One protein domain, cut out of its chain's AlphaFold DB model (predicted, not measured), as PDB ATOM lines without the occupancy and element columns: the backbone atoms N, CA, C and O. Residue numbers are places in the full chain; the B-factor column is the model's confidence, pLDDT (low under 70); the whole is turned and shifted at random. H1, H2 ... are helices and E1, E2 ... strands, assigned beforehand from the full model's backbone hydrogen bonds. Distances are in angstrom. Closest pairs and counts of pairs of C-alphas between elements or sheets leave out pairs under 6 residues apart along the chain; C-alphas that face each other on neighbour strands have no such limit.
ATOM      1  N   ALA A 130     249.180 249.770 178.118       79.44
ATOM      2  CA  ALA A 130     248.797 248.376 177.978       79.44
ATOM      3  C   ALA A 130     249.235 247.812 176.628       79.44
ATOM      4  O   ALA A 130     249.515 248.545 175.681       79.44
ATOM      5  N   HIS A 131     249.230 246.488 176.540       72.88
ATOM      6  CA  HIS A 131     249.350 245.755 175.292       72.88
ATOM      7  C   HIS A 131     248.051 244.981 175.064       72.88
ATOM      8  O   HIS A 131     247.775 244.005 175.765       72.88
ATOM      9  N   LEU A 132     247.247 245.418 174.097       59.41
ATOM     10  CA  LEU A 132     245.985 244.782 173.739       59.41
ATOM     11  C   LEU A 132     246.256 243.446 173.065       59.41
ATOM     12  O   LEU A 132     246.851 243.387 171.991       59.41
ATOM     13  N   LYS A 133     245.808 242.350 173.675       52.47
ATOM     14  CA  LYS A 133     245.798 241.060 172.981       52.47
ATOM     15  C   LYS A 133     244.795 241.126 171.813       52.47
ATOM     16  O   LYS A 133     243.794 241.834 171.929       52.47
ATOM     17  N   PRO A 134     245.040 240.416 170.697       41.41
ATOM     18  CA  PRO A 134     244.118 240.408 169.562       41.41
ATOM     19  C   PRO A 134     242.721 239.934 169.983       41.41
ATOM     20  O   PRO A 134     242.597 238.985 170.758       41.41
ATOM     21  N   SER A 135     241.676 240.576 169.455       38.81
ATOM     22  CA  SER A 135     240.284 240.230 169.754       38.81
ATOM     23  C   SER A 135     239.899 238.833 169.219       38.81
ATOM     24  O   SER A 135     240.251 238.503 168.079       38.81
ATOM     25  N   PRO A 136     239.091 238.041 169.958       37.88
ATOM     26  CA  PRO A 136     238.659 236.693 169.547       37.88
ATOM     27  C   PRO A 136     237.804 236.631 168.266       37.88
ATOM     28  O   PRO A 136     237.628 235.560 167.688       37.88
ATOM     29  N   GLN A 173     250.107 236.220 167.601       42.19
ATOM     30  CA  GLN A 173     249.964 237.621 167.195       42.19
ATOM     31  C   GLN A 173     250.372 238.503 168.379       42.19
ATOM     32  O   GLN A 173     249.881 238.324 169.495       42.19
ATOM     33  N   MET A 174     251.342 239.394 168.157       44.81
ATOM     34  CA  MET A 174     251.840 240.298 169.195       44.81
ATOM     35  C   MET A 174     250.756 241.302 169.592       44.81
ATOM     36  O   MET A 174     250.057 241.834 168.737       44.81
ATOM     37  N   ALA A 175     250.634 241.541 170.893       60.28
ATOM     38  CA  ALA A 175     249.658 242.454 171.459       60.28
ATOM     39  C   ALA A 175     249.930 243.917 171.036       60.28
ATOM     40  O   ALA A 175     251.074 244.377 171.098       60.28
ATOM     41  N   GLU A 176     248.892 244.637 170.601       76.62
ATOM     42  CA  GLU A 176     248.978 246.009 170.095       76.62
ATOM     43  C   GLU A 176     249.181 246.995 171.261       76.62
ATOM     44  O   GLU A 176     248.349 247.053 172.168       76.62
ATOM     45  N   PRO A 177     250.296 247.745 171.304       84.38
ATOM     46  CA  PRO A 177     250.574 248.664 172.403       84.38
ATOM     47  C   PRO A 177     249.618 249.861 172.381       84.38
ATOM     48  O   PRO A 177     249.309 250.375 171.315       84.38
ATOM     49  N   VAL A 178     249.196 250.344 173.547       86.25
ATOM     50  CA  VAL A 178     248.385 251.562 173.695       86.25
ATOM     51  C   VAL A 178     249.193 252.602 174.444       86.25
ATOM     52  O   VAL A 178     249.604 252.369 175.579       86.25
ATOM     53  N   TYR A 179     249.402 253.756 173.824       87.44
ATOM     54  CA  TYR A 179     250.153 254.858 174.411       87.44
ATOM     55  C   TYR A 179     249.231 255.989 174.851       87.44
ATOM     56  O   TYR A 179     248.271 256.321 174.151       87.44
ATOM     57  N   PHE A 180     249.563 256.593 175.992       86.06
ATOM     58  CA  PHE A 180     248.977 257.853 176.424       86.06
ATOM     59  C   PHE A 180     249.530 258.977 175.548       86.06
ATOM     60  O   PHE A 180     250.746 259.136 175.468       86.06
ATOM     61  N   ASN A 181     248.666 259.757 174.899       83.50
ATOM     62  CA  ASN A 181     249.118 260.903 174.109       83.50
ATOM     63  C   ASN A 181     248.910 262.219 174.847       83.50
ATOM     64  O   ASN A 181     249.836 263.014 174.952       83.50
ATOM     65  N   ALA A 182     247.682 262.468 175.289       83.31
ATOM     66  CA  ALA A 182     247.308 263.709 175.950       83.31
ATOM     67  C   ALA A 182     245.994 263.525 176.702       83.31
ATOM     68  O   ALA A 182     245.090 262.845 176.207       83.31
ATOM     69  N   THR A 183     245.855 264.194 177.838       86.06
ATOM     70  CA  THR A 183     244.562 264.336 178.504       86.06
ATOM     71  C   THR A 183     243.623 265.159 177.645       86.06
ATOM     72  O   THR A 183     243.984 266.207 177.107       86.06
ATOM     73  N   ARG A 184     242.400 264.657 177.491       88.62
ATOM     74  CA  ARG A 184     241.304 265.375 176.850       88.62
ATOM     75  C   ARG A 184     240.531 266.179 177.886       88.62
ATOM     76  O   ARG A 184     240.233 267.338 177.616       88.62
ATOM     77  N   ASP A 185     240.186 265.562 179.014       89.62
ATOM     78  CA  ASP A 185     239.428 266.207 180.087       89.62
ATOM     79  C   ASP A 185     239.591 265.466 181.428       89.62
ATOM     80  O   ASP A 185     239.890 264.267 181.450       89.62
ATOM     81  N   ILE A 186     239.360 266.177 182.531       87.75
ATOM     82  CA  ILE A 186     239.461 265.688 183.913       87.75
ATOM     83  C   ILE A 186     238.104 265.845 184.603       87.75
ATOM     84  O   ILE A 186     237.460 266.884 184.487       87.75
ATOM     85  N   GLU A 187     237.677 264.819 185.346       89.44
ATOM     86  CA  GLU A 187     236.340 264.737 185.949       89.44
ATOM     87  C   GLU A 187     235.209 265.020 184.932       89.44
ATOM     88  O   GLU A 187     234.225 265.715 185.228       89.44
ATOM     89  N   GLU A 188     235.347 264.471 183.720       91.44
ATOM     90  CA  GLU A 188     234.461 264.732 182.587       91.44
ATOM     91  C   GLU A 188     233.045 264.226 182.879       91.44
ATOM     92  O   GLU A 188     232.800 263.024 183.034       91.44
ATOM     93  N   ASN A 189     232.077 265.142 182.898       94.75
ATOM     94  CA  ASN A 189     230.667 264.779 182.970       94.75
ATOM     95  C   ASN A 189     230.165 264.370 181.580       94.75
ATOM     96  O   ASN A 189     230.145 265.178 180.649       94.75
ATOM     97  N   VAL A 190     229.706 263.125 181.456       93.25
ATOM     98  CA  VAL A 190     229.171 262.574 180.207       93.25
ATOM     99  C   VAL A 190     227.716 262.165 180.398       93.25
ATOM    100  O   VAL A 190     227.349 261.518 181.382       93.25
ATOM    101  N   TRP A 191     226.880 262.537 179.433       93.12
ATOM    102  CA  TRP A 191     225.479 262.144 179.354       93.12
ATOM    103  C   TRP A 191     225.217 261.523 177.997       93.12
ATOM    104  O   TRP A 191     225.480 262.151 176.970       93.12
ATOM    105  N   THR A 192     224.660 260.318 178.004       90.69
ATOM    106  CA  THR A 192     224.368 259.561 176.793       90.69
ATOM    107  C   THR A 192     222.917 259.075 176.853       90.69
ATOM    108  O   THR A 192     222.655 257.961 177.312       90.69
ATOM    109  N   PRO A 193     221.940 259.927 176.466       87.69
ATOM    110  CA  PRO A 193     220.508 259.621 176.580       87.69
ATOM    111  C   PRO A 193     220.063 258.419 175.752       87.69
ATOM    112  O   PRO A 193     219.242 257.624 176.193       87.69
ATOM    113  N   THR A 194     220.670 258.261 174.587       84.75
ATOM    114  CA  THR A 194     220.599 257.083 173.714       84.75
ATOM    115  C   THR A 194     220.966 255.789 174.424       84.75
ATOM    116  O   THR A 194     220.378 254.782 174.074       84.75
ATOM    117  N   LEU A 195     221.872 255.810 175.414       86.81
ATOM    118  CA  LEU A 195     222.220 254.672 176.279       86.81
ATOM    119  C   LEU A 195     221.444 254.665 177.611       86.81
ATOM    120  O   LEU A 195     221.550 253.706 178.372       86.81
ATOM    121  N   GLY A 196     220.694 255.723 177.933       89.88
ATOM    122  CA  GLY A 196     220.086 255.910 179.254       89.88
ATOM    123  C   GLY A 196     221.115 256.071 180.383       89.88
ATOM    124  O   GLY A 196     220.817 255.759 181.537       89.88
ATOM    125  N   MET A 197     222.335 256.526 180.071       91.94
ATOM    126  CA  MET A 197     223.456 256.565 181.018       91.94
ATOM    127  C   MET A 197     223.980 257.981 181.258       91.94
ATOM    128  O   MET A 197     223.975 258.846 180.379       91.94
ATOM    129  N   LYS A 198     224.471 258.203 182.477       94.75
ATOM    130  CA  LYS A 198     225.305 259.348 182.851       94.75
ATOM    131  C   LYS A 198     226.560 258.881 183.576       94.75
ATOM    132  O   LYS A 198     226.547 257.858 184.254       94.75
ATOM    133  N   GLY A 199     227.631 259.652 183.513       94.06
ATOM    134  CA  GLY A 199     228.873 259.315 184.195       94.06
ATOM    135  C   GLY A 199     229.722 260.532 184.492       94.06
ATOM    136  O   GLY A 199     229.513 261.603 183.922       94.06
ATOM    137  N   ARG A 200     230.676 260.328 185.397       94.75
ATOM    138  CA  ARG A 200     231.777 261.246 185.652       94.75
ATOM    139  C   ARG A 200     233.058 260.443 185.499       94.75
ATOM    140  O   ARG A 200     233.305 259.554 186.311       94.75
ATOM    141  N   ILE A 201     233.765 260.668 184.404       94.56
ATOM    142  CA  ILE A 201     234.988 259.940 184.064       94.56
ATOM    143  C   ILE A 201     236.145 260.667 184.750       94.56
ATOM    144  O   ILE A 201     236.296 261.866 184.529       94.56
ATOM    145  N   ASP A 202     236.938 259.975 185.574       91.56
ATOM    146  CA  ASP A 202     238.030 260.616 186.325       91.56
ATOM    147  C   ASP A 202     239.029 261.302 185.388       91.56
ATOM    148  O   ASP A 202     239.338 262.481 185.572       91.56
ATOM    149  N   VAL A 203     239.489 260.585 184.357       91.44
ATOM    150  CA  VAL A 203     240.323 261.130 183.282       91.44
ATOM    151  C   VAL A 203     239.874 260.556 181.940       91.44
ATOM    152  O   VAL A 203     239.779 259.340 181.763       91.44
ATOM    153  N   SER A 204     239.626 261.425 180.962       92.75
ATOM    154  CA  SER A 204     239.498 261.033 179.558       92.75
ATOM    155  C   SER A 204     240.771 261.429 178.819       92.75
ATOM    156  O   SER A 204     241.254 262.555 178.943       92.75
ATOM    157  N   PHE A 205     241.346 260.512 178.043       90.62
ATOM    158  CA  PHE A 205     242.620 260.764 177.373       90.62
ATOM    159  C   PHE A 205     242.626 260.267 175.933       90.62
ATOM    160  O   PHE A 205     241.931 259.321 175.566       90.62
ATOM    161  N   LEU A 206     243.418 260.932 175.099       90.25
ATOM    162  CA  LEU A 206     243.713 260.509 173.741       90.25
ATOM    163  C   LEU A 206     244.769 259.413 173.771       90.25
ATOM    164  O   LEU A 206     245.856 259.595 174.321       90.25
ATOM    165  N   ALA A 207     244.474 258.314 173.093       89.50
ATOM    166  CA  ALA A 207     245.362 257.174 172.971       89.50
ATOM    167  C   ALA A 207     245.625 256.822 171.505       89.50
ATOM    168  O   ALA A 207     244.781 257.059 170.635       89.50
ATOM    169  N   SER A 208     246.791 256.244 171.224       87.75
ATOM    170  CA  SER A 208     247.108 255.655 169.916       87.75
ATOM    171  C   SER A 208     247.972 254.411 170.032       87.75
ATOM    172  O   SER A 208     248.673 254.221 171.023       87.75
ATOM    173  N   SER A 209     247.985 253.616 168.963       82.31
ATOM    174  CA  SER A 209     248.812 252.410 168.854       82.31
ATOM    175  C   SER A 209     250.304 252.671 168.624       82.31
ATOM    176  O   SER A 209     251.118 251.752 168.592       82.31
ATOM    177  N   SER A 210     250.676 253.932 168.409       80.44
ATOM    178  CA  SER A 210     252.057 254.382 168.237       80.44
ATOM    179  C   SER A 210     252.455 255.317 169.376       80.44
ATOM    180  O   SER A 210     251.591 256.081 169.822       80.44
ATOM    181  N   PRO A 211     253.734 255.315 169.797       77.00
ATOM    182  CA  PRO A 211     254.219 256.217 170.832       77.00
ATOM    183  C   PRO A 211     254.029 257.691 170.438       77.00
ATOM    184  O   PRO A 211     254.083 258.021 169.244       77.00
ATOM    185  N   PRO A 212     253.808 258.583 171.418       70.44
ATOM    186  CA  PRO A 212     253.726 260.013 171.172       70.44
ATOM    187  C   PRO A 212     255.062 260.538 170.630       70.44
ATOM    188  O   PRO A 212     256.146 260.156 171.065       70.44
ATOM    189  N   SER A 213     254.989 261.422 169.639       65.75
ATOM    190  CA  SER A 213     256.160 262.080 169.063       65.75
ATOM    191  C   SER A 213     256.589 263.253 169.954       65.75
ATOM    192  O   SER A 213     255.904 264.270 169.956       65.75
ATOM    193  N   HIS A 214     257.719 263.139 170.666       55.59
ATOM    194  CA  HIS A 214     258.272 264.186 171.553       55.59
ATOM    195  C   HIS A 214     258.894 265.397 170.844       55.59
ATOM    196  O   HIS A 214     259.414 266.303 171.496       55.59
ATOM    197  N   SER A 215     258.852 265.457 169.513       51.66
ATOM    198  CA  SER A 215     259.089 266.716 168.817       51.66
ATOM    199  C   SER A 215     257.977 267.675 169.246       51.66
ATOM    200  O   SER A 215     256.851 267.502 168.794       51.66
ATOM    201  N   GLY A 216     258.280 268.629 170.133       46.91
ATOM    202  CA  GLY A 216     257.369 269.639 170.702       46.91
ATOM    203  C   GLY A 216     256.761 270.624 169.697       46.91
ATOM    204  O   GLY A 216     256.482 271.769 170.029       46.91
ATOM    205  N   ASP A 217     256.576 270.181 168.464       45.53
ATOM    206  CA  ASP A 217     255.667 270.748 167.502       45.53
ATOM    207  C   ASP A 217     254.451 269.819 167.500       45.53
ATOM    208  O   ASP A 217     254.546 268.661 167.074       45.53
ATOM    209  N   ASP A 218     253.295 270.311 167.951       49.28
ATOM    210  CA  ASP A 218     251.998 269.770 167.545       49.28
ATOM    211  C   ASP A 218     251.852 270.011 166.038       49.28
ATOM    212  O   ASP A 218     250.963 270.722 165.561       49.28
ATOM    213  N   GLY A 219     252.718 269.362 165.253       45.84
ATOM    214  CA  GLY A 219     252.807 269.374 163.805       45.84
ATOM    215  C   GLY A 219     251.541 268.831 163.160       45.84
ATOM    216  O   GLY A 219     251.480 268.702 161.941       45.84
ATOM    217  N   ILE A 220     250.483 268.591 163.951       51.38
ATOM    218  CA  ILE A 220     249.119 268.893 163.545       51.38
ATOM    219  C   ILE A 220     249.164 270.157 162.699       51.38
ATOM    220  O   ILE A 220     248.838 270.005 161.551       51.38
ATOM    221  N   GLY A 221     249.691 271.310 163.120       49.56
ATOM    222  CA  GLY A 221     249.760 272.550 162.327       49.56
ATOM    223  C   GLY A 221     250.473 272.490 160.960       49.56
ATOM    224  O   GLY A 221     250.085 273.250 160.068       49.56
ATOM    225  N   ILE A 222     251.408 271.555 160.740       54.88
ATOM    226  CA  ILE A 222     252.277 271.485 159.542       54.88
ATOM    227  C   ILE A 222     251.986 270.247 158.666       54.88
ATOM    228  O   ILE A 222     252.274 270.241 157.469       54.88
ATOM    229  N   LEU A 223     251.323 269.213 159.197       59.16
ATOM    230  CA  LEU A 223     250.980 268.014 158.427       59.16
ATOM    231  C   LEU A 223     249.938 268.318 157.336       59.16
ATOM    232  O   LEU A 223     248.970 269.053 157.599       59.16
ATOM    233  N   PRO A 224     250.041 267.668 156.157       64.56
ATOM    234  CA  PRO A 224     248.984 267.669 155.153       64.56
ATOM    235  C   PRO A 224     247.634 267.285 155.771       64.56
ATOM    236  O   PRO A 224     247.552 266.396 156.626       64.56
ATOM    237  N   LYS A 225     246.545 267.922 155.317       61.66
ATOM    238  CA  LYS A 225     245.182 267.674 155.835       61.66
ATOM    239  C   LYS A 225     244.784 266.188 155.786       61.66
ATOM    240  O   LYS A 225     244.058 265.728 156.665       61.66
ATOM    241  N   SER A 226     245.266 265.433 154.794       64.06
ATOM    242  CA  SER A 226     245.051 263.982 154.668       64.06
ATOM    243  C   SER A 226     245.728 263.190 155.792       64.06
ATOM    244  O   SER A 226     245.101 262.316 156.392       64.06
ATOM    245  N   THR A 227     246.972 263.532 156.130       59.56
ATOM    246  CA  THR A 227     247.750 262.883 157.192       59.56
ATOM    247  C   THR A 227     247.201 263.223 158.579       59.56
ATOM    248  O   THR A 227     247.086 262.325 159.411       59.56
ATOM    249  N   ARG A 228     246.749 264.469 158.813       60.19
ATOM    250  CA  ARG A 228     246.040 264.839 160.059       60.19
ATOM    251  C   ARG A 228     244.766 264.024 160.254       60.19
ATOM    252  O   ARG A 228     244.572 263.447 161.317       60.19
ATOM    253  N   ARG A 229     243.923 263.934 159.216       61.78
ATOM    254  CA  ARG A 229     242.669 263.159 159.264       61.78
ATOM    255  C   ARG A 229     242.920 261.674 159.512       61.78
ATOM    256  O   ARG A 229     242.175 261.051 160.260       61.78
ATOM    257  N   ARG A 230     243.968 261.104 158.911       63.66
ATOM    258  CA  ARG A 230     244.363 259.708 159.147       63.66
ATOM    259  C   ARG A 230     244.860 259.490 160.578       63.66
ATOM    260  O   ARG A 230     244.476 258.507 161.197       63.66
ATOM    261  N   ARG A 231     245.670 260.407 161.117       62.94
ATOM    262  CA  ARG A 231     246.184 260.321 162.493       62.94
ATOM    263  C   ARG A 231     245.071 260.484 163.535       62.94
ATOM    264  O   ARG A 231     245.028 259.699 164.469       62.94
ATOM    265  N   GLN A 232     244.127 261.404 163.322       63.28
ATOM    266  CA  GLN A 232     242.928 261.539 164.162       63.28
ATOM    267  C   GLN A 232     242.027 260.300 164.094       63.28
ATOM    268  O   GLN A 232     241.528 259.851 165.119       63.28
ATOM    269  N   ARG A 233     241.871 259.680 162.913       64.81
ATOM    270  CA  ARG A 233     241.156 258.398 162.788       64.81
ATOM    271  C   ARG A 233     241.824 257.258 163.551       64.81
ATOM    272  O   ARG A 233     241.124 256.353 163.980       64.81
ATOM    273  N   ASN A 234     243.136 257.295 163.748       74.62
ATOM    274  CA  ASN A 234     243.856 256.261 164.493       74.62
ATOM    275  C   ASN A 234     243.958 256.557 165.998       74.62
ATOM    276  O   ASN A 234     244.602 255.798 166.717       74.62
ATOM    277  N   GLN A 235     243.345 257.645 166.468       86.00
ATOM    278  CA  GLN A 235     243.231 257.957 167.885       86.00
ATOM    279  C   GLN A 235     241.830 257.621 168.395       86.00
ATOM    280  O   GLN A 235     240.836 257.722 167.667       86.00
ATOM    281  N   LEU A 236     241.778 257.215 169.661       90.06
ATOM    282  CA  LEU A 236     240.549 257.018 170.417       90.06
ATOM    283  C   LEU A 236     240.659 257.781 171.731       90.06
ATOM    284  O   LEU A 236     241.735 257.862 172.324       90.06
ATOM    285  N   VAL A 237     239.537 258.327 172.174       92.44
ATOM    286  CA  VAL A 237     239.366 258.812 173.536       92.44
ATOM    287  C   VAL A 237     239.010 257.623 174.409       92.44
ATOM    288  O   VAL A 237     238.024 256.932 174.146       92.44
ATOM    289  N   MET A 238     239.827 257.378 175.422       93.06
ATOM    290  CA  MET A 238     239.694 256.242 176.325       93.06
ATOM    291  C   MET A 238     239.480 256.745 177.759       93.06
ATOM    292  O   MET A 238     240.025 257.793 178.122       93.06
ATOM    293  N   PRO A 239     238.674 256.040 178.569       95.62
ATOM    294  CA  PRO A 239     238.493 256.378 179.971       95.62
ATOM    295  C   PRO A 239     239.608 255.766 180.823       95.62
ATOM    296  O   PRO A 239     239.993 254.611 180.624       95.62
ATOM    297  N   LEU A 240     240.074 256.524 181.807       92.25
ATOM    298  CA  LEU A 240     240.901 256.059 182.911       92.25
ATOM    299  C   LEU A 240     240.138 256.325 184.214       92.25
ATOM    300  O   LEU A 240     239.852 257.474 184.542       92.25
ATOM    301  N   GLU A 241     239.788 255.254 184.921       92.75
ATOM    302  CA  GLU A 241     239.174 255.288 186.249       92.75
ATOM    303  C   GLU A 241     240.256 255.073 187.304       92.75
ATOM    304  O   GLU A 241     241.052 254.133 187.210       92.75
ATOM    305  N   LEU A 242     240.262 255.927 188.321       89.06
ATOM    306  CA  LEU A 242     241.169 255.839 189.452       89.06
ATOM    307  C   LEU A 242     240.431 255.170 190.620       89.06
ATOM    308  O   LEU A 242     239.251 255.427 190.869       89.06
ATOM    309  N   LYS A 243     241.101 254.274 191.343       86.12
ATOM    310  CA  LYS A 243     240.570 253.651 192.559       86.12
ATOM    311  C   LYS A 243     241.618 253.672 193.649       86.12
ATOM    312  O   LYS A 243     242.764 253.327 193.422       86.12
ATOM    313  N   THR A 244     241.198 254.007 194.863       79.12
ATOM    314  CA  THR A 244     242.053 253.947 196.053       79.12
ATOM    315  C   THR A 244     241.616 252.841 197.003       79.12
ATOM    316  O   THR A 244     240.430 252.514 197.092       79.12
ATOM    317  N   GLY A 245     242.561 252.307 197.773       72.75
ATOM    318  CA  GLY A 245     242.362 251.169 198.665       72.75
ATOM    319  C   GLY A 245     242.828 249.849 198.049       72.75
ATOM    320  O   GLY A 245     243.398 249.803 196.965       72.75
ATOM    321  N   LYS A 246     242.616 248.738 198.764       60.25
ATOM    322  CA  LYS A 246     243.069 247.423 198.291       60.25
ATOM    323  C   LYS A 246     242.321 247.041 197.013       60.25
ATOM    324  O   LYS A 246     241.091 247.067 196.992       60.25
ATOM    325  N   SER A 247     243.060 246.592 196.001       55.38
ATOM    326  CA  SER A 247     242.518 245.814 194.886       55.38
ATOM    327  C   SER A 247     242.019 244.482 195.471       55.38
ATOM    328  O   SER A 247     242.772 243.526 195.638       55.38
ATOM    329  N   TYR A 248     240.797 244.461 196.015       48.59
ATOM    330  CA  TYR A 248     240.318 243.313 196.781       48.59
ATOM    331  C   TYR A 248     240.155 242.111 195.843       48.59
ATOM    332  O   TYR A 248     239.254 242.093 195.010       48.59
ATOM    333  N   GLY A 249     240.949 241.059 196.074       45.06
ATOM    334  CA  GLY A 249     240.837 239.729 195.453       45.06
ATOM    335  C   GLY A 249     239.524 238.975 195.733       45.06
ATOM    336  O   GLY A 249     239.433 237.773 195.498       45.06
ATOM    337  N   ASN A 250     238.491 239.670 196.216       47.22
ATOM    338  CA  ASN A 250     237.117 239.195 196.245       47.22
ATOM    339  C   ASN A 250     236.474 239.700 194.949       47.22
ATOM    340  O   ASN A 250     235.988 240.829 194.925       47.22
ATOM    341  N   GLY A 251     236.495 238.899 193.878       55.31
ATOM    342  CA  GLY A 251     236.188 239.303 192.490       55.31
ATOM    343  C   GLY A 251     234.919 240.142 192.233       55.31
ATOM    344  O   GLY A 251     234.779 240.712 191.160       55.31
ATOM    345  N   VAL A 252     234.023 240.297 193.210       55.59
ATOM    346  CA  VAL A 252     232.884 241.229 193.182       55.59
ATOM    347  C   VAL A 252     233.313 242.702 193.057       55.59
ATOM    348  O   VAL A 252     232.753 243.409 192.226       55.59
ATOM    349  N   SER A 253     234.306 243.175 193.829       61.12
ATOM    350  CA  SER A 253     234.761 244.583 193.743       61.12
ATOM    351  C   SER A 253     235.432 244.874 192.403       61.12
ATOM    352  O   SER A 253     235.295 245.971 191.865       61.12
ATOM    353  N   SER A 254     236.117 243.871 191.852       72.12
ATOM    354  CA  SER A 254     236.695 243.936 190.516       72.12
ATOM    355  C   SER A 254     235.588 244.105 189.467       72.12
ATOM    356  O   SER A 254     235.633 245.071 188.710       72.12
ATOM    357  N   ILE A 255     234.518 243.297 189.498       84.25
ATOM    358  CA  ILE A 255     233.401 243.403 188.539       84.25
ATOM    359  C   ILE A 255     232.728 244.781 188.567       84.25
ATOM    360  O   ILE A 255     232.433 245.321 187.500       84.25
ATOM    361  N   GLU A 256     232.490 245.372 189.743       87.12
ATOM    362  CA  GLU A 256     231.887 246.711 189.837       87.12
ATOM    363  C   GLU A 256     232.765 247.762 189.139       87.12
ATOM    364  O   GLU A 256     232.281 248.512 188.288       87.12
ATOM    365  N   HIS A 257     234.068 247.775 189.431       88.00
ATOM    366  CA  HIS A 257     235.005 248.723 188.826       88.00
ATOM    367  C   HIS A 257     235.164 248.494 187.314       88.00
ATOM    368  O   HIS A 257     235.122 249.443 186.533       88.00
ATOM    369  N   HIS A 258     235.250 247.233 186.886       88.56
ATOM    370  CA  HIS A 258     235.320 246.845 185.474       88.56
ATOM    371  C   HIS A 258     234.071 247.283 184.705       88.56
ATOM    372  O   HIS A 258     234.160 247.808 183.598       88.56
ATOM    373  N   SER A 259     232.896 247.108 185.307       91.38
ATOM    374  CA  SER A 259     231.621 247.473 184.690       91.38
ATOM    375  C   SER A 259     231.444 248.983 184.583       91.38
ATOM    376  O   SER A 259     230.901 249.469 183.592       91.38
ATOM    377  N   GLN A 260     231.936 249.734 185.573       92.19
ATOM    378  CA  GLN A 260     231.969 251.193 185.517       92.19
ATOM    379  C   GLN A 260     232.819 251.672 184.329       92.19
ATOM    380  O   GLN A 260     232.334 252.444 183.500       92.19
ATOM    381  N   VAL A 261     234.039 251.145 184.193       92.12
ATOM    382  CA  VAL A 261     234.958 251.459 183.086       92.12
ATOM    383  C   VAL A 261     234.370 251.059 181.728       92.12
ATOM    384  O   VAL A 261     234.440 251.826 180.770       92.12
ATOM    385  N   LEU A 262     233.721 249.897 181.642       92.62
ATOM    386  CA  LEU A 262     233.066 249.414 180.423       92.62
ATOM    387  C   LEU A 262     231.948 250.355 179.959       92.62
ATOM    388  O   LEU A 262     231.880 250.706 178.780       92.62
ATOM    389  N   ILE A 263     231.086 250.800 180.877       92.88
ATOM    390  CA  ILE A 263     230.036 251.781 180.569       92.88
ATOM    391  C   ILE A 263     230.665 253.095 180.089       92.88
ATOM    392  O   ILE A 263     230.157 253.716 179.156       92.88
ATOM    393  N   TYR A 264     231.790 253.511 180.675       95.75
ATOM    394  CA  TYR A 264     232.501 254.724 180.261       95.75
ATOM    395  C   TYR A 264     233.060 254.592 178.842       95.75
ATOM    396  O   TYR A 264     232.909 255.517 178.042       95.75
ATOM    397  N   SER A 265     233.599 253.424 178.484       93.44
ATOM    398  CA  SER A 265     234.023 253.124 177.113       93.44
ATOM    399  C   SER A 265     232.865 253.196 176.118       93.44
ATOM    400  O   SER A 265     233.040 253.750 175.035       93.44
ATOM    401  N   LEU A 266     231.675 252.697 176.476       91.94
ATOM    402  CA  LEU A 266     230.479 252.802 175.628       91.94
ATOM    403  C   LEU A 266     230.027 254.258 175.446       91.94
ATOM    404  O   LEU A 266     229.750 254.684 174.327       91.94
ATOM    405  N   MET A 267     230.000 255.044 176.525       92.88
ATOM    406  CA  MET A 267     229.628 256.460 176.449       92.88
ATOM    407  C   MET A 267     230.617 257.271 175.596       92.88
ATOM    408  O   MET A 267     230.199 258.122 174.806       92.88
ATOM    409  N   LEU A 268     231.921 256.996 175.706       93.38
ATOM    410  CA  LEU A 268     232.951 257.635 174.878       93.38
ATOM    411  C   LEU A 268     232.941 257.139 173.428       93.38
ATOM    412  O   LEU A 268     233.247 257.925 172.528       93.38
ATOM    413  N   ALA A 269     232.547 255.883 173.186       90.81
ATOM    414  CA  ALA A 269     232.351 255.357 171.839       90.81
ATOM    415  C   ALA A 269     231.381 256.246 171.056       90.81
ATOM    416  O   ALA A 269     231.707 256.719 169.968       90.81
ATOM    417  N   GLU A 270     230.227 256.537 171.655       87.62
ATOM    418  CA  GLU A 270     229.210 257.388 171.047       87.62
ATOM    419  C   GLU A 270     229.634 258.858 170.967       87.62
ATOM    420  O   GLU A 270     229.512 259.484 169.917       87.62
ATOM    421  N   ARG A 271     230.147 259.425 172.064       89.69
ATOM    422  CA  ARG A 271     230.372 260.875 172.152       89.69
ATOM    423  C   ARG A 271     231.633 261.352 171.434       89.69
ATOM    424  O   ARG A 271     231.692 262.505 171.011       89.69
ATOM    425  N   ALA A 272     232.674 260.525 171.388       88.00
ATOM    426  CA  ALA A 272     234.019 260.982 171.049       88.00
ATOM    427  C   ALA A 272     234.740 260.138 169.991       88.00
ATOM    428  O   ALA A 272     235.716 260.628 169.421       88.00
ATOM    429  N   ASN A 273     234.275 258.915 169.712       86.62
ATOM    430  CA  ASN A 273     234.998 257.958 168.868       86.62
ATOM    431  C   ASN A 273     234.227 257.505 167.617       86.62
ATOM    432  O   ASN A 273     234.640 256.531 166.977       86.62
ATOM    433  N   ASP A 274     233.144 258.194 167.250       84.75
ATOM    434  CA  ASP A 274     232.290 257.870 166.096       84.75
ATOM    435  C   ASP A 274     231.771 256.417 166.128       84.75
ATOM    436  O   ASP A 274     231.838 255.685 165.142       84.75
ATOM    437  N   GLY A 275     231.319 255.964 167.300       80.62
ATOM    438  CA  GLY A 275     230.794 254.615 167.532       80.62
ATOM    439  C   GLY A 275     231.858 253.542 167.783       80.62
ATOM    440  O   GLY A 275     231.516 252.399 168.079       80.62
ATOM    441  N   ARG A 276     233.153 253.873 167.707       83.06
ATOM    442  CA  ARG A 276     234.233 252.907 167.958       83.06
ATOM    443  C   ARG A 276     234.484 252.745 169.453       83.06
ATOM    444  O   ARG A 276     234.856 253.696 170.139       83.06
ATOM    445  N   ILE A 277     234.326 251.522 169.945       85.75
ATOM    446  CA  ILE A 277     234.575 251.188 171.347       85.75
ATOM    447  C   ILE A 277     236.082 251.020 171.555       85.75
ATOM    448  O   ILE A 277     236.708 250.150 170.953       85.75
ATOM    449  N   GLY A 278     236.658 251.876 172.398       84.38
ATOM    450  CA  GLY A 278     238.028 251.737 172.886       84.38
ATOM    451  C   GLY A 278     238.080 250.972 174.214       84.38
ATOM    452  O   GLY A 278     237.086 250.957 174.949       84.38
ATOM    453  N   PRO A 279     239.227 250.358 174.557       86.69
ATOM    454  CA  PRO A 279     239.440 249.809 175.890       86.69
ATOM    455  C   PRO A 279     239.337 250.918 176.940       86.69
ATOM    456  O   PRO A 279     239.581 252.092 176.656       86.69
ATOM    457  N   GLY A 280     238.974 250.526 178.153       87.88
ATOM    458  CA  GLY A 280     239.024 251.394 179.319       87.88
ATOM    459  C   GLY A 280     240.068 250.907 180.312       87.88
ATOM    460  O   GLY A 280     240.441 249.730 180.311       87.88
ATOM    461  N   PHE A 281     240.557 251.827 181.135       89.12
ATOM    462  CA  PHE A 281     241.681 251.598 182.032       89.12
ATOM    463  C   PHE A 281     241.258 251.815 183.475       89.12
ATOM    464  O   PHE A 281     240.518 252.746 183.782       89.12
ATOM    465  N   LEU A 282     241.754 250.945 184.347       87.50
ATOM    466  CA  LEU A 282     241.547 251.005 185.783       87.50
ATOM    467  C   LEU A 282     242.919 251.079 186.450       87.50
ATOM    468  O   LEU A 282     243.758 250.209 186.214       87.50
ATOM    469  N   LEU A 283     243.145 252.118 187.247       85.00
ATOM    470  CA  LEU A 283     244.378 252.314 188.003       85.00
ATOM    471  C   LEU A 283     244.064 252.225 189.498       85.00
ATOM    472  O   LEU A 283     243.195 252.950 189.982       85.00
TER     473      LEU A 283
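AT A GLANCE: This is residues 130 to 136 and 173 to 283 of the 284 residues of the protein "Dna2 domain-containing protein" of Globodera pallida (UniProt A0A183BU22). A strongly twisted sheet of five strands, curled like part of a barrel, wraps round one long helix, H2, while a second, short helix, H1, lies off the sheet at the end of a long loop. The long strands E2 and E3 form a hairpin and bend sharply, and the edge strands E1 and E5 are short. The printed part has 118 residues, with two named helices and five named strands in the order E1 E2 E3 H1 E4 H2 E5, a mixed class of helices and strands. The sheet runs E1 E2 E3 E4 E5 and is mixed, with E4 and E5 parallel and the other neighbours antiparallel. The whole is only just compact, close to loose, with a radius of gyration of the C-alphas of 15.8 A and spans of 50 by 36 by 30 A.

IN THESE COORDINATES: E1, residues 130 to 132, begins at C-alpha 130 (248.797, 248.376, 177.978) and is 6.2 A long. E2, residues 176 to 192, measures 28.9 A and bends by 99 degrees at residue 189. E3, residues 197 to 208, measures 26.1 A and bends by 85 degrees at residue 200. H1 is residues 225 to 233, 12.3 A, and E4 is residues 235 to 242, 21.8 A. H2, residues 252 to 272, measures 29.7 A from C-alpha 252 at (232.884, 241.229, 193.182). E5, residues 281 to 283, is 6.6 A long and ends at C-alpha 283 (244.378, 252.314, 188.003).

HOW THE PARTS SIT: E2 pairs with E1 over residues 176 to 178, where N 132 and O 176 are 2.8 A apart, and with E3 over residues 179 to 192. In the hairpin of E2 and E3, N 190 and O 199 are 2.9 A apart. E3 and E4 are antiparallel, with N 240 and O 203 at 2.8 A. E4 and E5 are parallel, with N 241 and O 281 at 2.8 A. The sheet curls round H2, which is on one face of it, in two layers, a helix on one face of a sheet. The closest C-alphas of E4 and H2 are those of Pro 239 and Tyr 264, 6.2 A apart, and those of E2 and H2 are Thr 192 and Met 267, 6.1 A. E4, H2 and E5 form a strand-helix-strand unit, two parallel neighbour strands with a helix between, and its crossover is right-handed. H1 is not on the sheet, but only just, with 4 pairs of C-alphas within 10 A, and is apart from H2. In H1 and H2 every O i to N i+4 pair is within hydrogen-bond range.

THE WHOLE: The C-alphas of Pro 224 and Asn 250, the two farthest apart, are 51.4 A from each other. Residues 137 to 172 are not printed, and C-alphas 136 and 173 are 11.6 A apart across the cut. The link from E3 to H1, residues 209 to 224, is long, and residues 248 to 253 stand free. The mean pLDDT of the printed part is 77.2, and it is under 70 at residues 132 to 136, 173 to 175, 213 to 233 and 246 to 253.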